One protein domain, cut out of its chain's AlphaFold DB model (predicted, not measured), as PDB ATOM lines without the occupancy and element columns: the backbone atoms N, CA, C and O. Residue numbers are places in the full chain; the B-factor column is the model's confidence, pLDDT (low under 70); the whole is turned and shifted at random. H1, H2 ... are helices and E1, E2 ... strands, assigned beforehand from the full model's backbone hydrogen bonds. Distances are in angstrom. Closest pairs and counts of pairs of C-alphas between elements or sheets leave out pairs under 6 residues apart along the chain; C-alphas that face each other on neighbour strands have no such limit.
ATOM      1  N   VAL A  82      -3.719  29.715 -39.155       92.25
ATOM      2  CA  VAL A  82      -5.096  29.337 -38.776       92.25
ATOM      3  C   VAL A  82      -5.344  27.833 -38.941       92.25
ATOM      4  O   VAL A  82      -6.001  27.212 -38.103       92.25
ATOM      5  N   SER A  83      -4.744  27.213 -39.958       90.69
ATOM      6  CA  SER A  83      -4.772  25.758 -40.155       90.69
ATOM      7  C   SER A  83      -4.155  24.978 -38.986       90.69
ATOM      8  O   SER A  83      -4.718  23.977 -38.546       90.69
ATOM      9  N   GLN A  84      -3.041  25.455 -38.420       92.06
ATOM     10  CA  GLN A  84      -2.419  24.842 -37.239       92.06
ATOM     11  C   GLN A  84      -3.245  25.088 -35.976       92.06
ATOM     12  O   GLN A  84      -3.381  24.187 -35.153       92.06
ATOM     13  N   ILE A  85      -3.832  26.280 -35.832       94.69
ATOM     14  CA  ILE A  85      -4.746  26.581 -34.722       94.69
ATOM     15  C   ILE A  85      -5.971  25.665 -34.767       94.69
ATOM     16  O   ILE A  85      -6.376  25.153 -33.726       94.69
ATOM     17  N   SER A  86      -6.516  25.386 -35.952       94.69
ATOM     18  CA  SER A  86      -7.628  24.444 -36.128       94.69
ATOM     19  C   SER A  86      -7.240  23.027 -35.688       94.69
ATOM     20  O   SER A  86      -7.973  22.392 -34.932       94.69
ATOM     21  N   ASP A  87      -6.048  22.559 -36.071       94.19
ATOM     22  CA  ASP A  87      -5.536  21.235 -35.688       94.19
ATOM     23  C   ASP A  87      -5.342  21.095 -34.171       94.19
ATOM     24  O   ASP A  87      -5.752  20.109 -33.550       94.19
ATOM     25  N   LEU A  88      -4.746  22.117 -33.555       94.38
ATOM     26  CA  LEU A  88      -4.530  22.180 -32.114       94.38
ATOM     27  C   LEU A  88      -5.857  22.266 -31.353       94.38
ATOM     28  O   LEU A  88      -6.034  21.583 -30.349       94.38
ATOM     29  N   THR A  89      -6.811  23.051 -31.854       95.69
ATOM     30  CA  THR A  89      -8.158  23.159 -31.280       95.69
ATOM     31  C   THR A  89      -8.841  21.795 -31.284       95.69
ATOM     32  O   THR A  89      -9.263  21.316 -30.233       95.69
ATOM     33  N   TYR A  90      -8.876  21.124 -32.438       95.50
ATOM     34  CA  TYR A  90      -9.497  19.807 -32.562       95.50
ATOM     35  C   TYR A  90      -8.835  18.767 -31.648       95.50
ATOM     36  O   TYR A  90      -9.515  18.036 -30.936       95.50
ATOM     37  N   SER A  91      -7.503  18.703 -31.631       93.62
ATOM     38  CA  SER A  91      -6.777  17.686 -30.859       93.62
ATOM     39  C   SER A  91      -6.855  17.879 -29.342       93.62
ATOM     40  O   SER A  91      -6.802  16.892 -28.610       93.62
ATOM     41  N   THR A  92      -6.999  19.116 -28.857       94.19
ATOM     42  CA  THR A  92      -6.907  19.417 -27.417       94.19
ATOM     43  C   THR A  92      -8.234  19.762 -26.744       94.19
ATOM     44  O   THR A  92      -8.346  19.603 -25.523       94.19
ATOM     45  N   LEU A  93      -9.239  20.208 -27.508       95.12
ATOM     46  CA  LEU A  93     -10.506  20.735 -26.984       95.12
ATOM     47  C   LEU A  93     -11.759  20.017 -27.496       95.12
ATOM     48  O   LEU A  93     -12.868  20.432 -27.158       95.12
ATOM     49  N   ILE A  94     -11.623  18.932 -28.265       94.56
ATOM     50  CA  ILE A  94     -12.786  18.167 -28.730       94.56
ATOM     51  C   ILE A  94     -13.692  17.763 -27.556       94.56
ATOM     52  O   ILE A  94     -13.238  17.173 -26.576       94.56
ATOM     53  N   ASN A  95     -14.988  18.077 -27.663       92.88
ATOM     54  CA  ASN A  95     -15.994  17.873 -26.613       92.88
ATOM     55  C   ASN A  95     -15.608  18.469 -25.244       92.88
ATOM     56  O   ASN A  95     -15.818  17.821 -24.218       92.88
ATOM     57  N   ARG A  96     -15.019  19.669 -25.211       94.31
ATOM     58  CA  ARG A  96     -14.672  20.363 -23.959       94.31
ATOM     59  C   ARG A  96     -15.259  21.761 -23.833       94.31
ATOM     60  O   ARG A  96     -15.417  22.209 -22.708       94.31
ATOM     61  N   LEU A  97     -15.580  22.432 -24.938       95.12
ATOM     62  CA  LEU A  97     -16.027  23.825 -24.915       95.12
ATOM     63  C   LEU A  97     -17.489  23.952 -24.484       95.12
ATOM     64  O   LEU A  97     -18.348  23.198 -24.947       95.12
ATOM     65  N   ASP A  98     -17.766  24.928 -23.629       92.06
ATOM     66  CA  ASP A  98     -19.121  25.349 -23.280       92.06
ATOM     67  C   ASP A  98     -19.545  26.602 -24.068       92.06
ATOM     68  O   ASP A  98     -18.835  27.092 -24.950       92.06
ATOM     69  N   PHE A  99     -20.754  27.092 -23.797       87.62
ATOM     70  CA  PHE A  99     -21.309  28.255 -24.484       87.62
ATOM     71  C   PHE A  99     -20.533  29.552 -24.184       87.62
ATOM     72  O   PHE A  99     -20.361  30.372 -25.088       87.62
ATOM     73  N   GLU A 100     -20.038  29.724 -22.952       89.06
ATOM     74  CA  GLU A 100     -19.263  30.904 -22.545       89.06
ATOM     75  C   GLU A 100     -17.930  30.955 -23.300       89.06
ATOM     76  O   GLU A 100     -17.562  32.001 -23.840       89.06
ATOM     77  N   ASP A 101     -17.248  29.809 -23.412       91.94
ATOM     78  CA  ASP A 101     -16.001  29.689 -24.166       91.94
ATOM     79  C   ASP A 101     -16.195  30.092 -25.630       91.94
ATOM     80  O   ASP A 101     -15.396  30.845 -26.185       91.94
ATOM     81  N   ILE A 102     -17.264  29.602 -26.268       91.50
ATOM     82  CA  ILE A 102     -17.552  29.893 -27.677       91.50
ATOM     83  C   ILE A 102     -17.863  31.372 -27.878       91.50
ATOM     84  O   ILE A 102     -17.371  31.949 -28.844       91.50
ATOM     85  N   GLY A 103     -18.632  31.991 -26.978       89.44
ATOM     86  CA  GLY A 103     -18.899  33.430 -27.023       89.44
ATOM     87  C   GLY A 103     -17.609  34.250 -26.954       89.44
ATOM     88  O   GLY A 103     -17.385  35.134 -27.780       89.44
ATOM     89  N   PHE A 104     -16.708  33.899 -26.036       89.88
ATOM     90  CA  PHE A 104     -15.411  34.564 -25.920       89.88
ATOM     91  C   PHE A 104     -14.508  34.324 -27.142       89.88
ATOM     92  O   PHE A 104     -13.893  35.251 -27.668       89.88
ATOM     93  N   LEU A 105     -14.446  33.091 -27.644       92.38
ATOM     94  CA  LEU A 105     -13.654  32.728 -28.823       92.38
ATOM     95  C   LEU A 105     -14.178  33.391 -30.105       92.38
ATOM     96  O   LEU A 105     -13.380  33.769 -30.964       92.38
ATOM     97  N   LEU A 106     -15.496  33.577 -30.212       90.88
ATOM     98  CA  LEU A 106     -16.138  34.354 -31.272       90.88
ATOM     99  C   LEU A 106     -15.658  35.805 -31.272       90.88
ATOM    100  O   LEU A 106     -15.214  36.307 -32.307       90.88
ATOM    101  N   HIS A 107     -15.657  36.440 -30.103       88.31
ATOM    102  CA  HIS A 107     -15.139  37.792 -29.943       88.31
ATOM    103  C   HIS A 107     -13.653  37.878 -30.333       88.31
ATOM    104  O   HIS A 107     -13.256  38.703 -31.154       88.31
ATOM    105  N   VAL A 108     -12.822  36.968 -29.813       87.81
ATOM    106  CA  VAL A 108     -11.359  37.036 -29.962       87.81
ATOM    107  C   VAL A 108     -10.863  36.706 -31.373       87.81
ATOM    108  O   VAL A 108      -9.910  37.344 -31.846       87.81
ATOM    109  N   PHE A 109     -11.440  35.694 -32.027       90.50
ATOM    110  CA  PHE A 109     -10.990  35.226 -33.344       90.50
ATOM    111  C   PHE A 109     -11.770  35.826 -34.509       90.50
ATOM    112  O   PHE A 109     -11.216  35.916 -35.602       90.50
ATOM    113  N   PHE A 110     -13.014  36.255 -34.289       91.12
ATOM    114  CA  PHE A 110     -13.913  36.658 -35.370       91.12
ATOM    115  C   PHE A 110     -14.495  38.066 -35.197       91.12
ATOM    116  O   PHE A 110     -15.269  38.493 -36.050       91.12
ATOM    117  N   ASN A 111     -14.100  38.803 -34.150       87.56
ATOM    118  CA  ASN A 111     -14.581  40.158 -33.846       87.56
ATOM    119  C   ASN A 111     -16.118  40.236 -33.810       87.56
ATOM    120  O   ASN A 111     -16.704  41.152 -34.380       87.56
ATOM    121  N   ASP A 112     -16.764  39.226 -33.222       85.00
ATOM    122  CA  ASP A 112     -18.228  39.084 -33.143       85.00
ATOM    123  C   ASP A 112     -18.953  38.961 -34.500       85.00
ATOM    124  O   ASP A 112     -20.184  38.940 -34.560       85.00
ATOM    125  N   ILE A 113     -18.216  38.812 -35.607       87.69
ATOM    126  CA  ILE A 113     -18.781  38.582 -36.938       87.69
ATOM    127  C   ILE A 113     -18.819  37.080 -37.203       87.69
ATOM    128  O   ILE A 113     -17.787  36.451 -37.453       87.69
ATOM    129  N   TYR A 114     -20.022  36.508 -37.200       89.19
ATOM    130  CA  TYR A 114     -20.222  35.086 -37.461       89.19
ATOM    131  C   TYR A 114     -19.688  34.670 -38.845       89.19
ATOM    132  O   TYR A 114     -20.044  35.279 -39.857       89.19
ATOM    133  N   PRO A 115     -18.875  33.599 -38.927       91.25
ATOM    134  CA  PRO A 115     -18.323  33.140 -40.206       91.25
ATOM    135  C   PRO A 115     -19.315  32.419 -41.113       91.25
ATOM    136  O   PRO A 115     -19.021  32.215 -42.290       91.25
ATOM    137  N   LEU A 116     -20.478  32.037 -40.586       91.88
ATOM    138  CA  LEU A 116     -21.574  31.441 -41.342       91.88
ATOM    139  C   LEU A 116     -22.819  32.337 -41.257       91.88
ATOM    140  O   LEU A 116     -23.005  33.019 -40.246       91.88
ATOM    141  N   PRO A 117     -23.713  32.290 -42.261       89.44
ATOM    142  CA  PRO A 117     -24.997  32.971 -42.230       89.44
ATOM    143  C   PRO A 117     -25.794  32.635 -40.961       89.44
ATOM    144  O   PRO A 117     -25.701  31.499 -40.480       89.44
ATOM    145  N   PRO A 118     -26.605  33.570 -40.435       86.00
ATOM    146  CA  PRO A 118     -27.397  33.346 -39.226       86.00
ATOM    147  C   PRO A 118     -28.297  32.110 -39.315       86.00
ATOM    148  O   PRO A 118     -28.283  31.288 -38.402       86.00
ATOM    149  N   ASP A 119     -28.987  31.922 -40.444       84.88
ATOM    150  CA  ASP A 119     -29.882  30.778 -40.670       84.88
ATOM    151  C   ASP A 119     -29.132  29.447 -40.572       84.88
ATOM    152  O   ASP A 119     -29.549  28.524 -39.871       84.88
ATOM    153  N   LEU A 120     -27.967  29.370 -41.224       88.25
ATOM    154  CA  LEU A 120     -27.133  28.178 -41.190       88.25
ATOM    155  C   LEU A 120     -26.519  27.956 -39.804       88.25
ATOM    156  O   LEU A 120     -26.444  26.826 -39.328       88.25
ATOM    157  N   THR A 121     -26.092  29.027 -39.137       89.62
ATOM    158  CA  THR A 121     -25.577  28.955 -37.767       89.62
ATOM    159  C   THR A 121     -26.647  28.416 -36.827       89.62
ATOM    160  O   THR A 121     -26.360  27.521 -36.036       89.62
ATOM    161  N   TYR A 122     -27.886  28.898 -36.937       86.38
ATOM    162  CA  TYR A 122     -29.017  28.406 -36.158       86.38
ATOM    163  C   TYR A 122     -29.308  26.930 -36.444       86.38
ATOM    164  O   TYR A 122     -29.423  26.140 -35.503       86.38
ATOM    165  N   ASP A 123     -29.360  26.547 -37.722       83.81
ATOM    166  CA  ASP A 123     -29.563  25.159 -38.134       83.81
ATOM    167  C   ASP A 123     -28.474  24.242 -37.563       83.81
ATOM    168  O   ASP A 123     -28.780  23.175 -37.042       83.81
ATOM    169  N   ILE A 124     -27.208  24.660 -37.597       89.19
ATOM    170  CA  ILE A 124     -26.088  23.855 -37.102       89.19
ATOM    171  C   ILE A 124     -26.015  23.838 -35.575       89.19
ATOM    172  O   ILE A 124     -25.569  22.841 -35.024       89.19
ATOM    173  N   THR A 125     -26.412  24.891 -34.862       86.81
ATOM    174  CA  THR A 125     -26.135  25.001 -33.413       86.81
ATOM    175  C   THR A 125     -27.342  24.777 -32.512       86.81
ATOM    176  O   THR A 125     -27.185  24.186 -31.451       86.81
ATOM    177  N   ASN A 126     -28.531  25.216 -32.925       82.94
ATOM    178  CA  ASN A 126     -29.702  25.304 -32.047       82.94
ATOM    179  C   ASN A 126     -30.864  24.425 -32.507       82.94
ATOM    180  O   ASN A 126     -31.690  24.006 -31.696       82.94
ATOM    181  N   ARG A 127     -30.965  24.143 -33.809       79.00
ATOM    182  CA  ARG A 127     -32.051  23.319 -34.333       79.00
ATOM    183  C   ARG A 127     -31.891  21.870 -33.884       79.00
ATOM    184  O   ARG A 127     -30.862  21.246 -34.122       79.00
ATOM    185  N   VAL A 128     -32.948  21.323 -33.293       80.81
ATOM    186  CA  VAL A 128     -33.020  19.907 -32.923       80.81
ATOM    187  C   VAL A 128     -33.447  19.096 -34.142       80.81
ATOM    188  O   VAL A 128     -34.570  19.227 -34.636       80.81
ATOM    189  N   PHE A 129     -32.558  18.236 -34.635       76.75
ATOM    190  CA  PHE A 129     -32.914  17.259 -35.657       76.75
ATOM    191  C   PHE A 129     -33.390  15.971 -34.998       76.75
ATOM    192  O   PHE A 129     -32.690  15.369 -34.197       76.75
ATOM    193  N   LEU A 130     -34.583  15.521 -35.388       71.38
ATOM    194  CA  LEU A 130     -35.170  14.279 -34.876       71.38
ATOM    195  C   LEU A 130     -34.470  13.012 -35.400       71.38
ATOM    196  O   LEU A 130     -34.706  11.930 -34.875       71.38
ATOM    197  N   SER A 131     -33.654  13.123 -36.454       78.25
ATOM    198  CA  SER A 131     -32.875  12.005 -36.989       78.25
ATOM    199  C   SER A 131     -31.654  12.480 -37.778       78.25
ATOM    200  O   SER A 131     -31.678  13.538 -38.419       78.25
ATOM    201  N   PHE A 132     -30.614  11.638 -37.824       80.44
ATOM    202  CA  PHE A 132     -29.447  11.842 -38.689       80.44
ATOM    203  C   PHE A 132     -29.842  12.010 -40.158       80.44
ATOM    204  O   PHE A 132     -29.260  12.833 -40.860       80.44
ATOM    205  N   ARG A 133     -30.870  11.291 -40.630       79.38
ATOM    206  CA  ARG A 133     -31.365  11.394 -42.010       79.38
ATOM    207  C   ARG A 133     -31.803  12.822 -42.346       79.38
ATOM    208  O   ARG A 133     -31.423  13.353 -43.388       79.38
ATOM    209  N   ARG A 134     -32.569  13.465 -41.457       79.94
ATOM    210  CA  ARG A 134     -33.031  14.853 -41.640       79.94
ATOM    211  C   ARG A 134     -31.878  15.847 -41.562       79.94
ATOM    212  O   ARG A 134     -31.824  16.760 -42.383       79.94
ATOM    213  N   ALA A 135     -30.952  15.633 -40.631       83.81
ATOM    214  CA  ALA A 135     -29.742  16.437 -40.506       83.81
ATOM    215  C   ALA A 135     -28.901  16.388 -41.795       83.81
ATOM    216  O   ALA A 135     -28.569  17.427 -42.360       83.81
ATOM    217  N   MET A 136     -28.660  15.191 -42.340       85.44
ATOM    218  CA  MET A 136     -27.920  14.997 -43.596       85.44
ATOM    219  C   MET A 136     -28.658  15.562 -44.812       85.44
ATOM    220  O   MET A 136     -28.030  16.212 -45.643       85.44
ATOM    221  N   LYS A 137     -29.988  15.397 -44.908       82.50
ATOM    222  CA  LYS A 137     -30.795  16.052 -45.958       82.50
ATOM    223  C   LYS A 137     -30.669  17.577 -45.896       82.50
ATOM    224  O   LYS A 137     -30.656  18.219 -46.939       82.50
ATOM    225  N   SER A 138     -30.592  18.157 -44.697       84.38
ATOM    226  CA  SER A 138     -30.364  19.597 -44.525       84.38
ATOM    227  C   SER A 138     -28.959  19.988 -44.977       84.38
ATOM    228  O   SER A 138     -28.808  20.922 -45.756       84.38
ATOM    229  N   ALA A 139     -27.949  19.221 -44.560       86.38
ATOM    230  CA  ALA A 139     -26.557  19.465 -44.916       86.38
ATOM    231  C   ALA A 139     -26.312  19.387 -46.435       86.38
ATOM    232  O   ALA A 139     -25.598  20.211 -46.992       86.38
ATOM    233  N   LEU A 140     -26.960  18.440 -47.120       85.00
ATOM    234  CA  LEU A 140     -26.881  18.254 -48.575       85.00
ATOM    235  C   LEU A 140     -27.417  19.427 -49.398       85.00
ATOM    236  O   LEU A 140     -27.040  19.566 -50.558       85.00
ATOM    237  N   LYS A 141     -28.308  20.246 -48.832       85.75
ATOM    238  CA  LYS A 141     -28.846  21.435 -49.512       85.75
ATOM    239  C   LYS A 141     -27.856  22.599 -49.522       85.75
ATOM    240  O   LYS A 141     -28.095  23.588 -50.210       85.75
ATOM    241  N   ILE A 142     -26.785  22.509 -48.738       87.81
ATOM    242  CA  ILE A 142     -25.794  23.568 -48.592       87.81
ATOM    243  C   ILE A 142     -24.703  23.338 -49.636       87.81
ATOM    244  O   ILE A 142     -23.772  22.570 -49.422       87.81
ATOM    245  N   ASP A 143     -24.831  24.019 -50.772       86.31
ATOM    246  CA  ASP A 143     -23.843  23.944 -51.856       86.31
ATOM    247  C   ASP A 143     -22.715  24.966 -51.686       86.31
ATOM    248  O   ASP A 143     -21.568  24.729 -52.055       86.31
ATOM    249  N   SER A 144     -23.042  26.139 -51.145       89.94
ATOM    250  CA  SER A 144     -22.070  27.196 -50.889       89.94
ATOM    251  C   SER A 144     -22.571  28.149 -49.816       89.94
ATOM    252  O   SER A 144     -23.778  28.289 -49.617       89.94
ATOM    253  N   VAL A 145     -21.639  28.830 -49.161       91.00
ATOM    254  CA  VAL A 145     -21.893  29.848 -48.147       91.00
ATOM    255  C   VAL A 145     -21.107  31.107 -48.492       91.00
ATOM    256  O   VAL A 145     -19.954  31.032 -48.907       91.00
ATOM    257  N   ILE A 146     -21.731  32.268 -48.311       89.81
ATOM    258  CA  ILE A 146     -21.050  33.562 -48.379       89.81
ATOM    259  C   ILE A 146     -20.559  33.902 -46.971       89.81
ATOM    260  O   ILE A 146     -21.343  33.868 -46.022       89.81
ATOM    261  N   SER A 147     -19.273  34.216 -46.838       90.81
ATOM    262  CA  SER A 147     -18.640  34.590 -45.573       90.81
ATOM    263  C   SER A 147     -17.784  35.840 -45.741       90.81
ATOM    264  O   SER A 147     -17.173  36.040 -46.785       90.81
ATOM    265  N   TYR A 148     -17.694  36.661 -44.699       90.25
ATOM    266  CA  TYR A 148     -16.713  37.754 -44.620       90.25
ATOM    267  C   TYR A 148     -15.322  37.264 -44.199       90.25
ATOM    268  O   TYR A 148     -14.354  38.021 -44.216       90.25
ATOM    269  N   HIS A 149     -15.223  35.992 -43.819       91.50
ATOM    270  CA  HIS A 149     -13.990  35.359 -43.390       91.50
ATOM    271  C   HIS A 149     -13.462  34.430 -44.477       91.50
ATOM    272  O   HIS A 149     -14.221  33.836 -45.247       91.50
ATOM    273  N   ASN A 150     -12.139  34.287 -44.528       91.50
ATOM    274  CA  ASN A 150     -11.519  33.351 -45.453       91.50
ATOM    275  C   ASN A 150     -11.898  31.890 -45.096       91.50
ATOM    276  O   ASN A 150     -12.294  31.601 -43.960       91.50
ATOM    277  N   PRO A 151     -11.757  30.940 -46.034       91.75
ATOM    278  CA  PRO A 151     -12.147  29.552 -45.795       91.75
ATOM    279  C   PRO A 151     -11.444  28.880 -44.605       91.75
ATOM    280  O   PRO A 151     -12.079  28.128 -43.872       91.75
ATOM    281  N   GLU A 152     -10.158  29.169 -44.370       92.69
ATOM    282  CA  GLU A 152      -9.412  28.614 -43.227       92.69
ATOM    283  C   GLU A 152     -10.016  29.044 -41.884       92.69
ATOM    284  O   GLU A 152     -10.116  28.254 -40.948       92.69
ATOM    285  N   THR A 153     -10.472  30.292 -41.801       93.38
ATOM    286  CA  THR A 153     -11.131  30.847 -40.615       93.38
ATOM    287  C   THR A 153     -12.517  30.228 -40.427       93.38
ATOM    288  O   THR A 153     -12.915  29.926 -39.303       93.38
ATOM    289  N   VAL A 154     -13.228  29.917 -41.515       94.81
ATOM    290  CA  VAL A 154     -14.477  29.141 -41.442       94.81
ATOM    291  C   VAL A 154     -14.234  27.706 -40.965       94.81
ATOM    292  O   VAL A 154     -15.017  27.200 -40.159       94.81
ATOM    293  N   ILE A 155     -13.136  27.061 -41.373       95.75
ATOM    294  CA  ILE A 155     -12.735  25.747 -40.840       95.75
ATOM    295  C   ILE A 155     -12.478  25.837 -39.335       95.75
ATOM    296  O   ILE A 155     -12.975  24.991 -38.587       95.75
ATOM    297  N   LEU A 156     -11.763  26.869 -38.874       96.25
ATOM    298  CA  LEU A 156     -11.552  27.097 -37.444       96.25
ATOM    299  C   LEU A 156     -12.891  27.230 -36.710       96.25
ATOM    300  O   LEU A 156     -13.098  26.571 -35.696       96.25
ATOM    301  N   TYR A 157     -13.829  28.011 -37.246       96.31
ATOM    302  CA  TYR A 157     -15.153  28.181 -36.649       96.31
ATOM    303  C   TYR A 157     -15.936  26.869 -36.539       96.31
ATOM    304  O   TYR A 157     -16.413  26.517 -35.461       96.31
ATOM    305  N   LEU A 158     -16.017  26.099 -37.628       96.38
ATOM    306  CA  LEU A 158     -16.653  24.780 -37.623       96.38
ATOM    307  C   LEU A 158     -15.966  23.826 -36.631       96.38
ATOM    308  O   LEU A 158     -16.634  23.058 -35.942       96.38
ATOM    309  N   THR A 159     -14.642  23.911 -36.505       96.62
ATOM    310  CA  THR A 159     -13.864  23.126 -35.538       96.62
ATOM    311  C   THR A 159     -14.186  23.516 -34.095       96.62
ATOM    312  O   THR A 159     -14.362  22.638 -33.250       96.62
ATOM    313  N   LEU A 160     -14.328  24.813 -33.802       96.69
ATOM    314  CA  LEU A 160     -14.754  25.299 -32.486       96.69
ATOM    315  C   LEU A 160     -16.162  24.798 -32.144       96.69
ATOM    316  O   LEU A 160     -16.388  24.313 -31.037       96.69
ATOM    317  N   LEU A 161     -17.089  24.816 -33.107       95.50
ATOM    318  CA  LEU A 161     -18.427  24.255 -32.918       95.50
ATOM    319  C   LEU A 161     -18.402  22.740 -32.661       95.50
ATOM    320  O   LEU A 161     -19.149  22.269 -31.807       95.50
ATOM    321  N   LEU A 162     -17.530  21.970 -33.323       95.31
ATOM    322  CA  LEU A 162     -17.350  20.541 -33.012       95.31
ATOM    323  C   LEU A 162     -16.858  20.302 -31.583       95.31
ATOM    324  O   LEU A 162     -17.196  19.285 -30.975       95.31
ATOM    325  N   CYS A 163     -16.064  21.228 -31.049       95.81
ATOM    326  CA  CYS A 163     -15.517  21.138 -29.702       95.81
ATOM    327  C   CYS A 163     -16.563  21.388 -28.605       95.81
ATOM    328  O   CYS A 163     -16.277  21.105 -27.441       95.81
ATOM    329  N   ARG A 164     -17.772  21.848 -28.956       94.88
ATOM    330  CA  ARG A 164     -18.872  22.062 -28.012       94.88
ATOM    331  C   ARG A 164     -19.355  20.769 -27.355       94.88
ATOM    332  O   ARG A 164     -19.600  19.754 -28.020       94.88
ATOM    333  N   VAL A 165     -19.535  20.819 -26.038       92.94
ATOM    334  CA  VAL A 165     -20.059  19.704 -25.229       92.94
ATOM    335  C   VAL A 165     -21.562  19.529 -25.435       92.94
ATOM    336  O   VAL A 165     -22.037  18.403 -25.556       92.94
ATOM    337  N   ASP A 166     -22.292  20.640 -25.514       89.12
ATOM    338  CA  ASP A 166     -23.756  20.706 -25.561       89.12
ATOM    339  C   ASP A 166     -24.350  20.410 -26.947       89.12
ATOM    340  O   ASP A 166     -25.552  20.181 -27.086       89.12
ATOM    341  N   LEU A 167     -23.512  20.374 -27.983       90.50
ATOM    342  CA  LEU A 167     -23.960  20.114 -29.342       90.50
ATOM    343  C   LEU A 167     -24.328  18.630 -29.530       90.50
ATOM    344  O   LEU A 167     -23.496  17.735 -29.336       90.50
ATOM    345  N   ASN A 168     -25.574  18.378 -29.940       89.56
ATOM    346  CA  ASN A 168     -26.092  17.027 -30.158       89.56
ATOM    347  C   ASN A 168     -25.351  16.293 -31.307       89.56
ATOM    348  O   ASN A 168     -24.562  16.872 -32.064       89.56
ATOM    349  N   LYS A 169     -25.595  14.985 -31.443       90.56
ATOM    350  CA  LYS A 169     -24.858  14.143 -32.399       90.56
ATOM    351  C   LYS A 169     -25.233  14.446 -33.850       90.56
ATOM    352  O   LYS A 169     -24.378  14.346 -34.724       90.56
ATOM    353  N   GLU A 170     -26.480  14.812 -34.101       90.00
ATOM    354  CA  GLU A 170     -27.031  15.122 -35.415       90.00
ATOM    355  C   GLU A 170     -26.433  16.420 -35.975       90.00
ATOM    356  O   GLU A 170     -25.994  16.468 -37.122       90.00
ATOM    357  N   ASN A 171     -26.330  17.449 -35.145       91.44
ATOM    358  CA  ASN A 171     -25.711  18.730 -35.448       91.44
ATOM    359  C   ASN A 171     -24.196  18.569 -35.644       91.44
ATOM    360  O   ASN A 171     -23.641  19.090 -36.612       91.44
ATOM    361  N   LYS A 172     -23.531  17.758 -34.804       93.12
ATOM    362  CA  LYS A 172     -22.132  17.352 -35.040       93.12
ATOM    363  C   LYS A 172     -21.968  16.655 -36.387       93.12
ATOM    364  O   LYS A 172     -21.002  16.935 -37.094       93.12
ATOM    365  N   ALA A 173     -22.916  15.801 -36.776       91.12
ATOM    366  CA  ALA A 173     -22.879  15.141 -38.074       91.12
ATOM    367  C   ALA A 173     -22.940  16.142 -39.230       91.12
ATOM    368  O   ALA A 173     -22.183  15.987 -40.185       91.12
ATOM    369  N   ILE A 174     -23.787  17.179 -39.144       92.81
ATOM    370  CA  ILE A 174     -23.845  18.248 -40.158       92.81
ATOM    371  C   ILE A 174     -22.479  18.914 -40.296       92.81
ATOM    372  O   ILE A 174     -21.990  19.066 -41.410       92.81
ATOM    373  N   ILE A 175     -21.833  19.258 -39.180       95.06
ATOM    374  CA  ILE A 175     -20.524  19.914 -39.221       95.06
ATOM    375  C   ILE A 175     -19.463  18.998 -39.832       95.06
ATOM    376  O   ILE A 175     -18.739  19.426 -40.728       95.06
ATOM    377  N   TYR A 176     -19.385  17.734 -39.401       94.44
ATOM    378  CA  TYR A 176     -18.466  16.760 -39.997       94.44
ATOM    379  C   TYR A 176     -18.703  16.600 -41.500       94.44
ATOM    380  O   TYR A 176     -17.750  16.515 -42.273       94.44
ATOM    381  N   PHE A 177     -19.965  16.587 -41.921       91.31
ATOM    382  CA  PHE A 177     -20.339  16.484 -43.322       91.31
ATOM    383  C   PHE A 177     -19.910  17.714 -44.126       91.31
ATOM    384  O   PHE A 177     -19.289  17.560 -45.176       91.31
ATOM    385  N   LEU A 178     -20.159  18.921 -43.613       93.19
ATOM    386  CA  LEU A 178     -19.720  20.168 -44.241       93.19
ATOM    387  C   LEU A 178     -18.194  20.245 -44.336       93.19
ATOM    388  O   LEU A 178     -17.666  20.528 -45.406       93.19
ATOM    389  N   LEU A 179     -17.475  19.911 -43.260       93.88
ATOM    390  CA  LEU A 179     -16.011  19.847 -43.272       93.88
ATOM    391  C   LEU A 179     -15.489  18.830 -44.287       93.88
ATOM    392  O   LEU A 179     -14.487  19.083 -44.938       93.88
ATOM    393  N   SER A 180     -16.169  17.697 -44.469       90.88
ATOM    394  CA  SER A 180     -15.751  16.691 -45.453       90.88
ATOM    395  C   SER A 180     -15.908  17.135 -46.911       90.88
ATOM    396  O   SER A 180     -15.339  16.503 -47.799       90.88
ATOM    397  N   ARG A 181     -16.691  18.192 -47.155       88.75
ATOM    398  CA  ARG A 181     -17.025  18.700 -48.491       88.75
ATOM    399  C   ARG A 181     -16.461  20.076 -48.783       88.75
ATOM    400  O   ARG A 181     -16.617  20.538 -49.904       88.75
ATOM    401  N   ILE A 182     -15.869  20.752 -47.807       91.50
ATOM    402  CA  ILE A 182     -15.317  22.082 -48.032       91.50
ATOM    403  C   ILE A 182     -14.176  22.000 -49.054       91.50
ATOM    404  O   ILE A 182     -13.338  21.105 -48.981       91.50
ATOM    405  N   ASP A 183     -14.133  22.938 -49.999       86.00
ATOM    406  CA  ASP A 183     -13.146  22.948 -51.096       86.00
ATOM    407  C   ASP A 183     -11.726  23.366 -50.652       86.00
ATOM    408  O   ASP A 183     -10.937  23.884 -51.442       86.00
ATOM    409  N   VAL A 184     -11.399  23.188 -49.372       87.44
ATOM    410  CA  VAL A 184     -10.147  23.632 -48.757       87.44
ATOM    411  C   VAL A 184      -9.552  22.515 -47.919       87.44
ATOM    412  O   VAL A 184     -10.263  21.813 -47.200       87.44
ATOM    413  N   ASP A 185      -8.231  22.375 -48.003       87.00
ATOM    414  CA  ASP A 185      -7.495  21.334 -47.301       87.00
ATOM    415  C   ASP A 185      -7.665  21.459 -45.781       87.00
ATOM    416  O   ASP A 185      -7.378  22.490 -45.165       87.00
ATOM    417  N   LEU A 186      -8.115  20.369 -45.164       90.25
ATOM    418  CA  LEU A 186      -8.203  20.250 -43.714       90.25
ATOM    419  C   LEU A 186      -6.828  19.928 -43.117       90.25
ATOM    420  O   LEU A 186      -6.012  19.222 -43.714       90.25
ATOM    421  N   SER A 187      -6.590  20.377 -41.884       89.75
ATOM    422  CA  SER A 187      -5.384  19.999 -41.146       89.75
ATOM    423  C   SER A 187      -5.342  18.482 -40.882       89.75
ATOM    424  O   SER A 187      -6.397  17.854 -40.777       89.75
ATOM    425  N   PRO A 188      -4.163  17.848 -40.751       86.88
ATOM    426  CA  PRO A 188      -4.062  16.387 -40.736       86.88
ATOM    427  C   PRO A 188      -4.871  15.682 -39.635       86.88
ATOM    428  O   PRO A 188      -5.484  14.645 -39.909       86.88
ATOM    429  N   ALA A 189      -4.895  16.206 -38.402       88.94
ATOM    430  CA  ALA A 189      -5.648  15.577 -37.315       88.94
ATOM    431  C   ALA A 189      -7.159  15.763 -37.512       88.94
ATOM    432  O   ALA A 189      -7.921  14.807 -37.335       88.94
ATOM    433  N   LEU A 190      -7.577  16.955 -37.950       91.88
ATOM    434  CA  LEU A 190      -8.969  17.247 -38.293       91.88
ATOM    435  C   LEU A 190      -9.447  16.383 -39.468       91.88
ATOM    436  O   LEU A 190     -10.474  15.720 -39.359       91.88
ATOM    437  N   ALA A 191      -8.677  16.311 -40.555       91.12
ATOM    438  CA  ALA A 191      -8.966  15.499 -41.735       91.12
ATOM    439  C   ALA A 191      -9.144  14.019 -41.378       91.12
ATOM    440  O   ALA A 191     -10.092  13.367 -41.827       91.12
ATOM    441  N   LYS A 192      -8.257  13.485 -40.526       91.00
ATOM    442  CA  LYS A 192      -8.357  12.114 -40.018       91.00
ATOM    443  C   LYS A 192      -9.647  11.912 -39.221       91.00
ATOM    444  O   LYS A 192     -10.380  10.967 -39.506       91.00
ATOM    445  N   GLY A 193      -9.941  12.808 -38.278       90.50
ATOM    446  CA  GLY A 193     -11.146  12.747 -37.449       90.50
ATOM    447  C   GLY A 193     -12.438  12.832 -38.263       90.50
ATOM    448  O   GLY A 193     -13.333  12.005 -38.096       90.50
ATOM    449  N   VAL A 194     -12.500  13.768 -39.212       92.62
ATOM    450  CA  VAL A 194     -13.613  13.912 -40.161       92.62
ATOM    451  C   VAL A 194     -13.780  12.635 -40.981       92.62
ATOM    452  O   VAL A 194     -14.874  12.084 -41.055       92.62
ATOM    453  N   THR A 195     -12.695  12.094 -41.537       89.69
ATOM    454  CA  THR A 195     -12.742  10.868 -42.347       89.69
ATOM    455  C   THR A 195     -13.231   9.658 -41.547       89.69
ATOM    456  O   THR A 195     -14.013   8.852 -42.056       89.69
ATOM    457  N   GLU A 196     -12.768   9.492 -40.308       90.75
ATOM    458  CA  GLU A 196     -13.207   8.412 -39.417       90.75
ATOM    459  C   GLU A 196     -14.693   8.542 -39.068       90.75
ATOM    460  O   GLU A 196     -15.433   7.556 -39.156       90.75
ATOM    461  N   TYR A 197     -15.154   9.758 -38.769       91.19
ATOM    462  CA  TYR A 197     -16.559  10.015 -38.477       91.19
ATOM    463  C   TYR A 197     -17.453   9.742 -39.691       91.19
ATOM    464  O   TYR A 197     -18.418   8.984 -39.586       91.19
ATOM    465  N   ILE A 198     -17.113  10.272 -40.868       89.69
ATOM    466  CA  ILE A 198     -17.899  10.068 -42.093       89.69
ATOM    467  C   ILE A 198     -17.979   8.585 -42.470       89.69
ATOM    468  O   ILE A 198     -19.042   8.104 -42.864       89.69
ATOM    469  N   LYS A 199     -16.902   7.813 -42.270       87.62
ATOM    470  CA  LYS A 199     -16.938   6.351 -42.444       87.62
ATOM    471  C   LYS A 199     -17.955   5.675 -41.525       87.62
ATOM    472  O   LYS A 199     -18.587   4.712 -41.952       87.62
ATOM    473  N   SER A 200     -18.125   6.166 -40.297       87.94
ATOM    474  CA  SER A 200     -19.072   5.592 -39.332       87.94
ATOM    475  C   SER A 200     -20.541   5.817 -39.713       87.94
ATOM    476  O   SER A 200     -21.372   4.951 -39.451       87.94
ATOM    477  N   ILE A 201     -20.852   6.927 -40.396       84.69
ATOM    478  CA  ILE A 201     -22.215   7.283 -40.832       84.69
ATOM    479  C   ILE A 201     -22.463   7.046 -42.330       84.69
ATOM    480  O   ILE A 201     -23.500   7.441 -42.864       84.69
ATOM    481  N   LYS A 202     -21.535   6.364 -43.013       83.75
ATOM    482  CA  LYS A 202     -21.559   6.113 -44.462       83.75
ATOM    483  C   LYS A 202     -22.899   5.564 -44.960       83.75
ATOM    484  O   LYS A 202     -23.437   6.069 -45.938       83.75
ATOM    485  N   SER A 203     -23.445   4.552 -44.287       79.69
ATOM    486  CA  SER A 203     -24.701   3.912 -44.697       79.69
ATOM    487  C   SER A 203     -25.898   4.867 -44.646       79.69
ATOM    488  O   SER A 203     -26.805   4.752 -45.465       79.69
ATOM    489  N   ILE A 204     -25.899   5.819 -43.709       78.88
ATOM    490  CA  ILE A 204     -26.944   6.842 -43.590       78.88
ATOM    491  C   ILE A 204     -26.809   7.840 -44.742       78.88
ATOM    492  O   ILE A 204     -27.806   8.170 -45.378       78.88
ATOM    493  N   ILE A 205     -25.582   8.272 -45.050       77.81
ATOM    494  CA  ILE A 205     -25.309   9.183 -46.168       77.81
ATOM    495  C   ILE A 205     -25.758   8.553 -47.495       77.81
ATOM    496  O   ILE A 205     -26.535   9.169 -48.216       77.81
ATOM    497  N   GLU A 206     -25.376   7.302 -47.773       77.94
ATOM    498  CA  GLU A 206     -25.760   6.591 -49.007       77.94
ATOM    499  C   GLU A 206     -27.286   6.460 -49.158       77.94
ATOM    500  O   GLU A 206     -27.840   6.666 -50.243       77.94
ATOM    501  N   LYS A 207     -28.002   6.161 -48.065       76.19
ATOM    502  CA  LYS A 207     -29.475   6.119 -48.060       76.19
ATOM    503  C   LYS A 207     -30.093   7.488 -48.346       76.19
ATOM    504  O   LYS A 207     -31.109   7.577 -49.029       76.19
ATOM    505  N   VAL A 208     -29.517   8.557 -47.801       75.94
ATOM    506  CA  VAL A 208     -30.026   9.917 -48.001       75.94
ATOM    507  C   VAL A 208     -29.789  10.386 -49.433       75.94
ATOM    508  O   VAL A 208     -30.703  10.927 -50.045       75.94
ATOM    509  N   GLU A 209     -28.599  10.152 -49.980       73.31
ATOM    510  CA  GLU A 209     -28.251  10.554 -51.346       73.31
ATOM    511  C   GLU A 209     -29.075   9.801 -52.394       73.31
ATOM    512  O   GLU A 209     -29.513  10.395 -53.374       73.31
ATOM    513  N   SER A 210     -29.369   8.519 -52.154       72.56
ATOM    514  CA  SER A 210     -30.245   7.722 -53.027       72.56
ATOM    515  C   SER A 210     -31.730   8.102 -52.947       72.56
ATOM    516  O   SER A 210     -32.484   7.766 -53.855       72.56
ATOM    517  N   THR A 211     -32.157   8.824 -51.903       64.25
ATOM    518  CA  THR A 211     -33.542   9.311 -51.721       64.25
ATOM    519  C   THR A 211     -33.651  10.837 -51.769       64.25
ATOM    520  O   THR A 211     -34.640  11.404 -51.302       64.25
ATOM    521  N   ALA A 212     -32.640  11.520 -52.321       56.69
ATOM    522  CA  ALA A 212     -32.545  12.981 -52.325       56.69
ATOM    523  C   ALA A 212     -33.714  13.682 -53.052       56.69
ATOM    524  O   ALA A 212     -34.006  14.837 -52.740       56.69
ATOM    525  N   ASP A 213     -34.424  12.968 -53.934       54.31
ATOM    526  CA  ASP A 213     -35.559  13.482 -54.710       54.31
ATOM    527  C   ASP A 213     -36.945  13.246 -54.062       54.31
ATOM    528  O   ASP A 213     -37.957  13.705 -54.596       54.31
ATOM    529  N   GLU A 214     -37.040  12.566 -52.909       56.62
ATOM    530  CA  GLU A 214     -38.332  12.332 -52.239       56.62
ATOM    531  C   GLU A 214     -38.718  13.472 -51.266       56.62
ATOM    532  O   GLU A 214     -37.956  13.794 -50.343       56.62
ATOM    533  N   PRO A 215     -39.918  14.080 -51.408       52.00
ATOM    534  CA  PRO A 215     -40.376  15.155 -50.531       52.00
ATOM    535  C   PRO A 215     -40.597  14.680 -49.084       52.00
ATOM    536  O   PRO A 215     -41.138  13.610 -48.820       52.00
ATOM    537  N   GLN A 381     -16.075  39.582 -49.544       88.56
ATOM    538  CA  GLN A 381     -16.923  38.412 -49.346       88.56
ATOM    539  C   GLN A 381     -16.320  37.209 -50.071       88.56
ATOM    540  O   GLN A 381     -16.012  37.264 -51.262       88.56
ATOM    541  N   PHE A 382     -16.186  36.102 -49.355       89.75
ATOM    542  CA  PHE A 382     -15.725  34.823 -49.866       89.75
ATOM    543  C   PHE A 382     -16.922  33.913 -50.104       89.75
ATOM    544  O   PHE A 382     -17.723  33.665 -49.202       89.75
ATOM    545  N   LYS A 383     -17.026  33.373 -51.318       91.25
ATOM    546  CA  LYS A 383     -17.932  32.264 -51.603       91.25
ATOM    547  C   LYS A 383     -17.205  30.955 -51.312       91.25
ATOM    548  O   LYS A 383     -16.302  30.568 -52.048       91.25
ATOM    549  N   ILE A 384     -17.596  30.298 -50.231       90.88
ATOM    550  CA  ILE A 384     -17.063  29.007 -49.803       90.88
ATOM    551  C   ILE A 384     -17.965  27.934 -50.382       90.88
ATOM    552  O   ILE A 384     -19.152  27.889 -50.072       90.88
ATOM    553  N   ASN A 385     -17.410  27.090 -51.237       90.06
ATOM    554  CA  ASN A 385     -18.150  26.002 -51.852       90.06
ATOM    555  C   ASN A 385     -17.975  24.719 -51.034       90.06
ATOM    556  O   ASN A 385     -16.909  24.458 -50.470       90.06
ATOM    557  N   PHE A 386     -19.044  23.933 -50.993       86.62
ATOM    558  CA  PHE A 386     -19.051  22.581 -50.467       86.62
ATOM    559  C   PHE A 386     -19.251  21.636 -51.649       86.62
ATOM    560  O   PHE A 386     -20.361  21.492 -52.169       86.62
ATOM    561  N   SER A 387     -18.172  21.020 -52.129       78.12
ATOM    562  CA  SER A 387     -18.235  20.113 -53.264       78.12
ATOM    563  C   SER A 387     -19.181  18.948 -52.988       78.12
ATOM    564  O   SER A 387     -19.027  18.170 -52.044       78.12
ATOM    565  N   ARG A 388     -20.151  18.772 -53.891       63.00
ATOM    566  CA  ARG A 388     -20.977  17.557 -53.947       63.00
ATOM    567  C   ARG A 388     -20.166  16.323 -54.350       63.00
ATOM    568  O   ARG A 388     -20.602  15.209 -54.090       63.00
ATOM    569  N   ASN A 389     -18.999  16.519 -54.966       50.91
ATOM    570  CA  ASN A 389     -18.188  15.486 -55.598       50.91
ATOM    571  C   ASN A 389     -16.711  15.659 -55.227       50.91
ATOM    572  O   ASN A 389     -15.889  15.965 -56.085       50.91
ATOM    573  N   THR A 390     -16.329  15.453 -53.970       48.72
ATOM    574  CA  THR A 390     -14.914  15.202 -53.665       48.72
ATOM    575  C   THR A 390     -14.554  13.802 -54.185       48.72
ATOM    576  O   THR A 390     -15.049  12.807 -53.639       48.72
ATOM    577  N   PRO A 391     -13.707  13.671 -55.228       45.41
ATOM    578  CA  PRO A 391     -13.292  12.375 -55.761       45.41
ATOM    579  C   PRO A 391     -12.517  11.545 -54.731       45.41
ATOM    580  O   PRO A 391     -12.440  10.331 -54.877       45.41
ATOM    581  N   GLU A 392     -11.992  12.145 -53.661       46.16
ATOM    582  CA  GLU A 392     -11.402  11.423 -52.528       46.16
ATOM    583  C   GLU A 392     -12.445  10.755 -51.640       46.16
ATOM    584  O   GLU A 392     -12.279   9.592 -51.301       46.16
ATOM    585  N   LEU A 393     -13.575  11.399 -51.347       48.06
ATOM    586  CA  LEU A 393     -14.679  10.739 -50.649       48.06
ATOM    587  C   LEU A 393     -15.288   9.655 -51.538       48.06
ATOM    588  O   LEU A 393     -15.396   8.517 -51.105       48.06
ATOM    589  N   LEU A 394     -15.557   9.946 -52.814       43.84
ATOM    590  CA  LEU A 394     -16.016   8.939 -53.777       43.84
ATOM    591  C   LEU A 394     -14.988   7.820 -54.007       43.84
ATOM    592  O   LEU A 394     -15.398   6.686 -54.202       43.84
ATOM    593  N   SER A 395     -13.675   8.058 -53.949       49.16
ATOM    594  CA  SER A 395     -12.648   7.006 -54.076       49.16
ATOM    595  C   SER A 395     -12.338   6.285 -52.763       49.16
ATOM    596  O   SER A 395     -11.972   5.117 -52.804       49.16
ATOM    597  N   ILE A 396     -12.563   6.888 -51.595       50.44
ATOM    598  CA  ILE A 396     -12.597   6.202 -50.293       50.44
ATOM    599  C   ILE A 396     -13.856   5.324 -50.216       50.44
ATOM    600  O   ILE A 396     -13.803   4.192 -49.725       50.44
ATOM    601  N   LEU A 397     -14.980   5.804 -50.754       43.91
ATOM    602  CA  LEU A 397     -16.248   5.084 -50.834       43.91
ATOM    603  C   LEU A 397     -16.200   3.959 -51.892       43.91
ATOM    604  O   LEU A 397     -16.624   2.844 -51.583       43.91
ATOM    605  N   ASN A 398     -15.606   4.200 -53.070       45.06
ATOM    606  CA  ASN A 398     -15.495   3.255 -54.198       45.06
ATOM    607  C   ASN A 398     -14.231   2.375 -54.161       45.06
ATOM    608  O   ASN A 398     -14.229   1.261 -54.686       45.06
TER     609      ASN A 398
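What this domain is: This is residues 82 to 215 and 381 to 398 of the 576 residues of an uncharacterized protein of Spirochaetales bacterium (UniProt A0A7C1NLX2). A compact helical domain is built round the hairpin of H5 and H6 in its core, with H1 side by side with H5, and H3 and H4 packing on H6. H7 crosses H6 and meets H1 near its own first residues, H8 packs on H4, and a small two-stranded ribbon of E1 and E2 lies near the first residue of H5. The printed part has 152 residues with nine named helices and two named strands, in the order H1, H2, H3, H4, E1, H5, H6, H7, H8, E2, H9; the sheet, E1 - E2, is antiparallel and the class is mostly helix. The radius of gyration of the C-alphas is 14.7 A, and they span 42 by 31 by 30 A.

Where its parts are: H1, residues 82 to 93, begins at C-alpha 82 (-5.096, 29.337, -38.776) and is 15.6 A long. H2 is residues 99 to 110, 15.6 A; H3 is residues 118 to 125 and H4 residues 132 to 140. E1, residues 144 to 147, precedes H5, residues 151 to 162, 16.5 A. H6, residues 169 to 181, and H7, residues 188 to 200, are each 18.5 A long, with C-alpha 169 at (-24.858, 14.143, -32.399). H8 is residues 202 to 210 and E2 residues 382 to 385. H9, residues 391 to 398, ends at C-alpha 398 (-15.495, 3.255, -54.198).

How they stand to each other: H6 is the hub, touching four helices. H5 and H6 form a helical hairpin at a shallow tilt of 20 degrees, closest at the C-alphas of Leu 162 and Lys 172, 6.1 A apart. H4 touches H6 at a shallow tilt of 32 degrees, only just short of steep, closest at the C-alphas of Phe 132 and Glu 170, 5.2 A. H3 touches residues 171 to 175 of H6, closest at the C-alphas of Ile 124 and Asn 171, 5.4 A. H7 touches residues 176 to 180 of H6 at a steep tilt of 60 degrees, closest at the C-alphas of Tyr 176 and Val 194, 5.6 A. H1 touches H5 at a shallow tilt of 8 degrees, the same way, closest at the C-alphas of Ser 86 and Leu 156, 4.9 A. Residues 188 to 190 of H7 touch H1, closest at the C-alphas of Asp 87 and Leu 190, 5.9 A. H2 and H5 are close but not clearly touching, 7.2 A between the C-alphas of Ile 102 and Leu 160. H8 touches H4, closest at the C-alphas of Arg 133 and Val 208, 6.3 A, while H9 and H7 are near each other. E1 and E2 are antiparallel, with N 145 and O 384 2.8 A apart, within hydrogen-bond range. In H1 to H9 every O i to N i+4 pair is within hydrogen-bond range.

The domain as a whole: The C-alphas farthest apart are those of Val 108 and Glu 214, 42.8 A. Residues 216 to 380 are not printed, and C-alphas 215 and 381 are 33.1 A apart across this cut. Of the links printed whole, none is long. Mean pLDDT of the printed part is 84.9, with residues 211 to 215 and 388 to 398 under 70.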